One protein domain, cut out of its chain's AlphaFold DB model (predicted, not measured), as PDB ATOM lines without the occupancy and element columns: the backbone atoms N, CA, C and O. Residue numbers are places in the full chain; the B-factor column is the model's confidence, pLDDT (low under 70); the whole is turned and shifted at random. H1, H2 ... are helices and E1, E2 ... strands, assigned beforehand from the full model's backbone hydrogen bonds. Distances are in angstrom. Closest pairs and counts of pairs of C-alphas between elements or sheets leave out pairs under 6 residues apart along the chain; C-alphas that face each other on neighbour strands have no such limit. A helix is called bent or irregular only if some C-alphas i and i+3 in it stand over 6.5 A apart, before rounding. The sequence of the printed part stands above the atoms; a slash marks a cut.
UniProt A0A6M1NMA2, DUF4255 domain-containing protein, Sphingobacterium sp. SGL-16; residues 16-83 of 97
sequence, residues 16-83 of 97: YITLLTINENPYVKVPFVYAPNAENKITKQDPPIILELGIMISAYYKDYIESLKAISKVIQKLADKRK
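What this domain is: This is residues 16 to 83 of the 97 residues of the protein "DUF4255 domain-containing protein" of Sphingobacterium sp. SGL-16 (UniProt A0A6M1NMA2). A long, narrow ribbon of two antiparallel strands, E1 and E2, runs on into a long loop, residues 25 to 50, that goes out and doubles back; away from this loop, a tight turn follows E2 and helix H1 folds back beside E2. Ribbon and loop, end to end, make the length, and the last residues, 76 to 83, stick out. The printed part has 68 residues with two named strands and one named helix, in the order E1, E2, H1; the sheet's order is E1 - E2, antiparallel, and the class is mixed, helices and strands. The whole is extended, with a radius of gyration of the C-alphas of 19.8 A and spans of 60 by 23 by 18 A.

Where its parts are: E2, the longest strand by residues, holds residues 51 to 60 and is 28.3 A long from first to last C-alpha. E1 holds residues 16 to 24, 24.0 A, and begins with C-alpha 16 at (371.969, 398.107, 317.629). H1 holds residues 64 to 80, 24.6 A; its first C-alpha is at (363.170, 408.265, 324.379) and its last, C-alpha 80, at (368.239, 406.768, 300.329).

How they stand to each other: E1 and E2 are antiparallel neighbours and form a hairpin, with 165 degrees between their N-to-C directions. C-alphas 16 and 58 face each other at 5.1 A, and C-alphas 24 and 51 at 4.5 A. N 18 and O 56 are within hydrogen-bond range at 2.8 A, and so are N 52 and O 23 at 2.7 A. Between E2 and H1, 7 pairs of C-alphas are within 8 A; the closest are those of Ala 59 and Ser 67, 5.3 A apart. The centres of E2 and H1 are 13.8 A apart. E1 and H1 are apart. In H1, which is not bent, every O i to N i+4 pair is within hydrogen-bond range.

The domain as a whole: The two C-alphas farthest apart are those of Lys 41 and Asp 63, 60.4 A. The first and last printed C-alphas, Tyr 16 and Lys 83, are 23.2 A apart. The link from E1 to E2 is long, 26 residues, whose C-alphas lie 10 to 33 A from the mean of all C-alphas; the link from E2 to H1 is tight, 3 residues. Residues 76 to 83, of which 76 to 80 belong to H1, stand free. The printed part has no cut. Its mean pLDDT is 81.5; residues 26 to 31 and 82 to 83 are under 70.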
ATOM      1  N   TYR A  16     371.650 399.520 317.627       88.19
ATOM      2  CA  TYR A  16     371.969 398.107 317.629       88.19
ATOM      3  C   TYR A  16     371.337 397.452 316.411       88.19
ATOM      4  O   TYR A  16     370.149 397.611 316.143       88.19
ATOM      5  N   ILE A  17     372.149 396.714 315.662       88.69
ATOM      6  CA  ILE A  17     371.718 395.983 314.474       88.69
ATOM      7  C   ILE A  17     371.882 394.504 314.788       88.69
ATOM      8  O   ILE A  17     372.992 394.040 315.039       88.69
ATOM      9  N   THR A  18     370.773 393.776 314.796       87.94
ATOM     10  CA  THR A  18     370.735 392.347 315.103       87.94
ATOM     11  C   THR A  18     370.288 391.581 313.871       87.94
ATOM     12  O   THR A  18     369.253 391.891 313.283       87.94
ATOM     13  N   LEU A  19     371.057 390.566 313.489       87.38
ATOM     14  CA  LEU A  19     370.654 389.617 312.460       87.38
ATOM     15  C   LEU A  19     369.728 388.575 313.095       87.38
ATOM     16  O   LEU A  19     370.149 387.843 313.987       87.38
ATOM     17  N   LEU A  20     368.467 388.546 312.667       87.38
ATOM     18  CA  LEU A  20     367.448 387.639 313.194       87.38
ATOM     19  C   LEU A  20     367.425 386.314 312.437       87.38
ATOM     20  O   LEU A  20     367.386 385.250 313.048       87.38
ATOM     21  N   THR A  21     367.426 386.378 311.106       87.88
ATOM     22  CA  THR A  21     367.268 385.203 310.246       87.88
ATOM     23  C   THR A  21     368.168 385.290 309.024       87.88
ATOM     24  O   THR A  21     368.400 386.371 308.480       87.88
ATOM     25  N   ILE A  22     368.637 384.129 308.576       88.56
ATOM     26  CA  ILE A  22     369.347 383.941 307.313       88.56
ATOM     27  C   ILE A  22     368.626 382.810 306.593       88.56
ATOM     28  O   ILE A  22     368.708 381.663 307.025       88.56
ATOM     29  N   ASN A  23     367.912 383.136 305.523       84.56
ATOM     30  CA  ASN A  23     367.187 382.153 304.728       84.56
ATOM     31  C   ASN A  23     367.740 382.154 303.309       84.56
ATOM     32  O   ASN A  23     367.973 383.211 302.735       84.56
ATOM     33  N   GLU A  24     367.941 380.985 302.713       80.00
ATOM     34  CA  GLU A  24     368.165 380.917 301.271       80.00
ATOM     35  C   GLU A  24     366.845 381.222 300.559       80.00
ATOM     36  O   GLU A  24     365.811 380.659 300.918       80.00
ATOM     37  N   ASN A  25     366.865 382.108 299.560       71.44
ATOM     38  CA  ASN A  25     365.675 382.391 298.766       71.44
ATOM     39  C   ASN A  25     365.624 381.443 297.550       71.44
ATOM     40  O   ASN A  25     366.353 381.655 296.575       71.44
ATOM     41  N   PRO A  26     364.753 380.413 297.551       66.25
ATOM     42  CA  PRO A  26     364.735 379.406 296.493       66.25
ATOM     43  C   PRO A  26     364.132 379.923 295.179       66.25
ATOM     44  O   PRO A  26     364.284 379.266 294.148       66.25
ATOM     45  N   TYR A  27     363.448 381.072 295.200       63.62
ATOM     46  CA  TYR A  27     362.746 381.636 294.045       63.62
ATOM     47  C   TYR A  27     363.643 382.503 293.159       63.62
ATOM     48  O   TYR A  27     363.301 382.749 292.005       63.62
ATOM     49  N   VAL A  28     364.807 382.929 293.657       61.88
ATOM     50  CA  VAL A  28     365.764 383.756 292.901       61.88
ATOM     51  C   VAL A  28     366.864 382.893 292.269       61.88
ATOM     52  O   VAL A  28     367.955 383.375 292.007       61.88
ATOM     53  N   LYS A  29     366.629 381.601 291.998       60.78
ATOM     54  CA  LYS A  29     367.634 380.748 291.337       60.78
ATOM     55  C   LYS A  29     367.970 381.288 289.943       60.78
ATOM     56  O   LYS A  29     367.258 381.037 288.974       60.78
ATOM     57  N   VAL A  30     369.066 382.036 289.850       65.12
ATOM     58  CA  VAL A  30     369.602 382.542 288.588       65.12
ATOM     59  C   VAL A  30     370.382 381.408 287.923       65.12
ATOM     60  O   VAL A  30     371.187 380.762 288.598       65.12
ATOM     61  N   PRO A  31     370.185 381.143 286.619       67.50
ATOM     62  CA  PRO A  31     371.045 380.228 285.882       67.50
ATOM     63  C   PRO A  31     372.503 380.684 286.019       67.50
ATOM     64  O   PRO A  31     372.867 381.759 285.542       67.50
ATOM     65  N   PHE A  32     373.331 379.895 286.700       71.56
ATOM     66  CA  PHE A  32     374.747 380.201 286.862       71.56
ATOM     67  C   PHE A  32     375.543 379.568 285.721       71.56
ATOM     68  O   PHE A  32     375.471 378.359 285.496       71.56
ATOM     69  N   VAL A  33     376.302 380.394 285.002       75.88
ATOM     70  CA  VAL A  33     377.209 379.959 283.937       75.88
ATOM     71  C   VAL A  33     378.636 380.141 284.434       75.88
ATOM     72  O   VAL A  33     378.992 381.222 284.900       75.88
ATOM     73  N   TYR A  34     379.450 379.091 284.327       81.06
ATOM     74  CA  TYR A  34     380.857 379.149 284.713       81.06
ATOM     75  C   TYR A  34     381.605 380.195 283.884       81.06
ATOM     76  O   TYR A  34     381.584 380.149 282.652       81.06
ATOM     77  N   ALA A  35     382.298 381.111 284.558       79.31
ATOM     78  CA  ALA A  35     383.148 382.086 283.886       79.31
ATOM     79  C   ALA A  35     384.512 381.459 283.524       79.31
ATOM     80  O   ALA A  35     385.034 380.662 284.315       79.31
ATOM     81  N   PRO A  36     385.127 381.811 282.378       82.44
ATOM     82  CA  PRO A  36     386.506 381.432 282.086       82.44
ATOM     83  C   PRO A  36     387.451 382.030 283.133       82.44
ATOM     84  O   PRO A  36     387.273 383.169 283.565       82.44
ATOM     85  N   ASN A  37     388.465 381.271 283.541       80.88
ATOM     86  CA  ASN A  37     389.525 381.788 284.403       80.88
ATOM     87  C   ASN A  37     390.523 382.663 283.610       80.88
ATOM     88  O   ASN A  37     390.399 382.829 282.397       80.88
ATOM     89  N   ALA A  38     391.551 383.190 284.284       83.50
ATOM     90  CA  ALA A  38     392.595 384.015 283.661       83.50
ATOM     91  C   ALA A  38     393.372 383.314 282.521       83.50
ATOM     92  O   ALA A  38     394.005 383.983 281.712       83.50
ATOM     93  N   GLU A  39     393.303 381.982 282.430       88.06
ATOM     94  CA  GLU A  39     393.899 381.171 281.361       88.06
ATOM     95  C   GLU A  39     392.887 380.789 280.262       88.06
ATOM     96  O   GLU A  39     393.162 379.908 279.447       88.06
ATOM     97  N   ASN A  40     391.697 381.404 280.245       82.75
ATOM     98  CA  ASN A  40     390.591 381.082 279.336       82.75
ATOM     99  C   ASN A  40     390.046 379.642 279.458       82.75
ATOM    100  O   ASN A  40     389.397 379.133 278.544       82.75
ATOM    101  N   LYS A  41     390.259 378.975 280.598       85.69
ATOM    102  CA  LYS A  41     389.715 377.638 280.879       85.69
ATOM    103  C   LYS A  41     388.453 377.733 281.729       85.69
ATOM    104  O   LYS A  41     388.409 378.467 282.718       85.69
ATOM    105  N   ILE A  42     387.447 376.936 281.381       82.38
ATOM    106  CA  ILE A  42     386.252 376.759 282.211       82.38
ATOM    107  C   ILE A  42     386.585 375.741 283.302       82.38
ATOM    108  O   ILE A  42     386.915 374.591 283.016       82.38
ATOM    109  N   THR A  43     386.508 376.170 284.557       80.25
ATOM    110  CA  THR A  43     386.675 375.310 285.735       80.25
ATOM    111  C   THR A  43     385.377 375.302 286.531       80.25
ATOM    112  O   THR A  43     384.624 376.276 286.504       80.25
ATOM    113  N   LYS A  44     385.082 374.186 287.205       79.38
ATOM    114  CA  LYS A  44     383.880 374.070 288.036       79.38
ATOM    115  C   LYS A  44     383.986 375.062 289.200       79.38
ATOM    116  O   LYS A  44     384.954 375.008 289.952       79.38
ATOM    117  N   GLN A  45     383.011 375.957 289.316       76.81
ATOM    118  CA  GLN A  45     382.892 376.943 290.396       76.81
ATOM    119  C   GLN A  45     381.684 376.591 291.267       76.81
ATOM    120  O   GLN A  45     380.722 375.994 290.781       76.81
ATOM    121  N   ASP A  46     381.700 376.958 292.540       78.06
ATOM    122  CA  ASP A  46     380.489 376.839 293.345       78.06
ATOM    123  C   ASP A  46     379.493 377.929 292.917       78.06
ATOM    124  O   ASP A  46     379.883 379.094 292.784       78.06
ATOM    125  N   PRO A  47     378.223 377.577 292.635       73.00
ATOM    126  CA  PRO A  47     377.233 378.564 292.241       73.00
ATOM    127  C   PRO A  47     376.963 379.537 293.403       73.00
ATOM    128  O   PRO A  47     376.999 379.132 294.569       73.00
ATOM    129  N   PRO A  48     376.665 380.814 293.115       76.62
ATOM    130  CA  PRO A  48     376.329 381.782 294.146       76.62
ATOM    131  C   PRO A  48     375.028 381.383 294.852       76.62
ATOM    132  O   PRO A  48     374.066 380.956 294.211       76.62
ATOM    133  N   ILE A  49     374.993 381.574 296.170       75.94
ATOM    134  CA  ILE A  49     373.796 381.390 296.995       75.94
ATOM    135  C   ILE A  49     373.179 382.765 297.243       75.94
ATOM    136  O   ILE A  49     373.882 383.712 297.601       75.94
ATOM    137  N   ILE A  50     371.864 382.877 297.061       78.06
ATOM    138  CA  ILE A  50     371.125 384.108 297.345       78.06
ATOM    139  C   ILE A  50     370.456 383.963 298.702       78.06
ATOM    140  O   ILE A  50     369.603 383.099 298.906       78.06
ATOM    141  N   LEU A  51     370.861 384.831 299.624       80.94
ATOM    142  CA  LEU A  51     370.369 384.850 300.991       80.94
ATOM    143  C   LEU A  51     369.448 386.049 301.208       80.94
ATOM    144  O   LEU A  51     369.752 387.174 300.818       80.94
ATOM    145  N   GLU A  52     368.343 385.788 301.882       82.88
ATOM    146  CA  GLU A  52     367.443 386.768 302.456       82.88
ATOM    147  C   GLU A  52     367.775 386.927 303.942       82.88
ATOM    148  O   GLU A  52     367.785 385.959 304.711       82.88
ATOM    149  N   LEU A  53     368.094 388.159 304.334       84.06
ATOM    150  CA  LEU A  53     368.528 388.493 305.685       84.06
ATOM    151  C   LEU A  53     367.423 389.269 306.399       84.06
ATOM    152  O   LEU A  53     367.070 390.373 305.987       84.06
ATOM    153  N   GLY A  54     366.919 388.713 307.500       83.75
ATOM    154  CA  GLY A  54     366.025 389.423 308.410       83.75
ATOM    155  C   GLY A  54     366.851 390.191 309.431       83.75
ATOM    156  O   GLY A  54     367.555 389.579 310.235       83.75
ATOM    157  N   ILE A  55     366.789 391.522 309.407       86.31
ATOM    158  CA  ILE A  55     367.561 392.390 310.304       86.31
ATOM    159  C   ILE A  55     366.604 393.191 311.183       86.31
ATOM    160  O   ILE A  55     365.663 393.808 310.693       86.31
ATOM    161  N   MET A  56     366.887 393.231 312.482       86.38
ATOM    162  CA  MET A  56     366.236 394.120 313.435       86.38
ATOM    163  C   MET A  56     367.175 395.258 313.802       86.38
ATOM    164  O   MET A  56     368.334 395.030 314.150       86.38
ATOM    165  N   ILE A  57     366.661 396.482 313.757       87.94
ATOM    166  CA  ILE A  57     367.386 397.671 314.193       87.94
ATOM    167  C   ILE A  57     366.672 398.236 315.413       87.94
ATOM    168  O   ILE A  57     365.492 398.568 315.341       87.94
ATOM    169  N   SER A  58     367.395 398.362 316.518       87.44
ATOM    170  CA  SER A  58     366.918 398.985 317.746       87.44
ATOM    171  C   SER A  58     367.799 400.173 318.123       87.44
ATOM    172  O   SER A  58     368.961 400.269 317.731       87.44
ATOM    173  N   ALA A  59     367.230 401.112 318.868       87.56
ATOM    174  CA  ALA A  59     367.947 402.240 319.441       87.56
ATOM    175  C   ALA A  59     367.750 402.194 320.950       87.56
ATOM    176  O   ALA A  59     366.624 402.027 321.420       87.56
ATOM    177  N   TYR A  60     368.844 402.327 321.686       86.94
ATOM    178  CA  TYR A  60     368.822 402.432 323.132       86.94
ATOM    179  C   TYR A  60     369.503 403.739 323.501       86.94
ATOM    180  O   TYR A  60     370.703 403.884 323.295       86.94
ATOM    181  N   TYR A  61     368.724 404.699 323.982       84.75
ATOM    182  CA  TYR A  61     369.223 405.951 324.532       84.75
ATOM    183  C   TYR A  61     368.504 406.220 325.847       84.75
ATOM    184  O   TYR A  61     367.327 405.885 325.987       84.75
ATOM    185  N   LYS A  62     369.180 406.895 326.781       84.31
ATOM    186  CA  LYS A  62     368.556 407.378 328.026       84.31
ATOM    187  C   LYS A  62     367.306 408.234 327.793       84.31
ATOM    188  O   LYS A  62     366.390 408.190 328.605       84.31
ATOM    189  N   ASP A  63     367.279 409.013 326.710       85.81
ATOM    190  CA  ASP A  63     366.108 409.789 326.295       85.81
ATOM    191  C   ASP A  63     365.367 409.075 325.153       85.81
ATOM    192  O   ASP A  63     365.923 408.775 324.087       85.81
ATOM    193  N   TYR A  64     364.076 408.836 325.368       83.31
ATOM    194  CA  TYR A  64     363.170 408.265 324.379       83.31
ATOM    195  C   TYR A  64     363.115 409.092 323.085       83.31
ATOM    196  O   TYR A  64     363.108 408.533 321.986       83.31
ATOM    197  N   ILE A  65     363.133 410.426 323.184       88.88
ATOM    198  CA  ILE A  65     363.094 411.318 322.019       88.88
ATOM    199  C   ILE A  65     364.358 411.146 321.169       88.88
ATOM    200  O   ILE A  65     364.279 411.129 319.937       88.88
ATOM    201  N   GLU A  66     365.519 410.976 321.799       87.88
ATOM    202  CA  GLU A  66     366.772 410.725 321.083       87.88
ATOM    203  C   GLU A  66     366.768 409.352 320.402       87.88
ATOM    204  O   GLU A  66     367.190 409.247 319.246       87.88
ATOM    205  N   SER A  67     366.173 408.333 321.035       85.19
ATOM    206  CA  SER A  67     365.949 407.026 320.400       85.19
ATOM    207  C   SER A  67     365.091 407.146 319.137       85.19
ATOM    208  O   SER A  67     365.448 406.611 318.084       85.19
ATOM    209  N   LEU A  68     363.994 407.911 319.189       87.81
ATOM    210  CA  LEU A  68     363.134 408.142 318.024       87.81
ATOM    211  C   LEU A  68     363.851 408.905 316.905       87.81
ATOM    212  O   LEU A  68     363.736 408.537 315.732       87.81
ATOM    213  N   LYS A  69     364.628 409.944 317.240       91.12
ATOM    214  CA  LYS A  69     365.442 410.683 316.260       91.12
ATOM    215  C   LYS A  69     366.479 409.775 315.601       91.12
ATOM    216  O   LYS A  69     366.692 409.873 314.390       91.12
ATOM    217  N   ALA A  70     367.119 408.897 316.371       89.44
ATOM    218  CA  ALA A  70     368.095 407.943 315.861       89.44
ATOM    219  C   ALA A  70     367.452 406.954 314.876       89.44
ATOM    220  O   ALA A  70     367.939 406.819 313.751       89.44
ATOM    221  N   ILE A  71     366.319 406.344 315.242       89.69
ATOM    222  CA  ILE A  71     365.567 405.443 314.353       89.69
ATOM    223  C   ILE A  71     365.101 406.168 313.086       89.69
ATOM    224  O   ILE A  71     365.282 405.651 311.984       89.69
ATOM    225  N   SER A  72     364.584 407.393 313.209       88.81
ATOM    226  CA  SER A  72     364.162 408.201 312.059       88.81
ATOM    227  C   SER A  72     365.307 408.428 311.059       88.81
ATOM    228  O   SER A  72     365.133 408.217 309.856       88.81
ATOM    229  N   LYS A  73     366.513 408.757 311.547       90.69
ATOM    230  CA  LYS A  73     367.711 408.911 310.703       90.69
ATOM    231  C   LYS A  73     368.124 407.607 310.022       90.69
ATOM    232  O   LYS A  73     368.576 407.640 308.878       90.69
ATOM    233  N   VAL A  74     368.000 406.466 310.702       88.69
ATOM    234  CA  VAL A  74     368.304 405.160 310.097       88.69
ATOM    235  C   VAL A  74     367.336 404.857 308.962       88.69
ATOM    236  O   VAL A  74     367.786 404.505 307.875       88.69
ATOM    237  N   ILE A  75     366.035 405.051 309.182       86.62
ATOM    238  CA  ILE A  75     365.009 404.836 308.154       86.62
ATOM    239  C   ILE A  75     365.286 405.716 306.930       86.62
ATOM    240  O   ILE A  75     365.270 405.211 305.809       86.62
ATOM    241  N   GLN A  76     365.618 406.998 307.127       87.62
ATOM    242  CA  GLN A  76     365.989 407.902 306.030       87.62
ATOM    243  C   GLN A  76     367.209 407.393 305.252       87.62
ATOM    244  O   GLN A  76     367.148 407.251 304.034       87.62
ATOM    245  N   LYS A  77     368.293 407.020 305.947       87.75
ATOM    246  CA  LYS A  77     369.494 406.476 305.291       87.75
ATOM    247  C   LYS A  77     369.211 405.192 304.512       87.75
ATOM    248  O   LYS A  77     369.776 404.998 303.438       87.75
ATOM    249  N   LEU A  78     368.369 404.310 305.046       84.75
ATOM    250  CA  LEU A  78     367.967 403.080 304.365       84.75
ATOM    251  C   LEU A  78     367.127 403.379 303.118       84.75
ATOM    252  O   LEU A  78     367.366 402.784 302.067       84.75
ATOM    253  N   ALA A  79     366.206 404.341 303.202       81.69
ATOM    254  CA  ALA A  79     365.411 404.789 302.063       81.69
ATOM    255  C   ALA A  79     366.291 405.381 300.946       81.69
ATOM    256  O   ALA A  79     366.120 405.024 299.779       81.69
ATOM    257  N   ASP A  80     367.295 406.188 301.295       82.62
ATOM    258  CA  ASP A  80     368.239 406.768 300.329       82.62
ATOM    259  C   ASP A  80     369.110 405.697 299.647       82.62
ATOM    260  O   ASP A  80     369.491 405.823 298.479       82.62
ATOM    261  N   LYS A  81     369.421 404.609 300.361       79.81
ATOM    262  CA  LYS A  81     370.223 403.478 299.861       79.81
ATOM    263  C   LYS A  81     369.406 402.405 299.138       79.81
ATOM    264  O   LYS A  81     369.995 401.460 298.615       79.81
ATOM    265  N   ARG A  82     368.085 402.571 299.015       63.88
ATOM    266  CA  ARG A  82     367.161 401.604 298.389       63.88
ATOM    267  C   ARG A  82     367.512 401.235 296.938       63.88
ATOM    268  O   ARG A  82     367.105 400.183 296.465       63.88
ATOM    269  N   LYS A  83     368.326 402.030 296.227       55.38
ATOM    270  CA  LYS A  83     368.867 401.638 294.906       55.38
ATOM    271  C   LYS A  83     369.788 400.408 294.947       55.38
ATOM    272  O   LYS A  83     369.986 399.789 293.909       55.38
TER     273      LYS A  83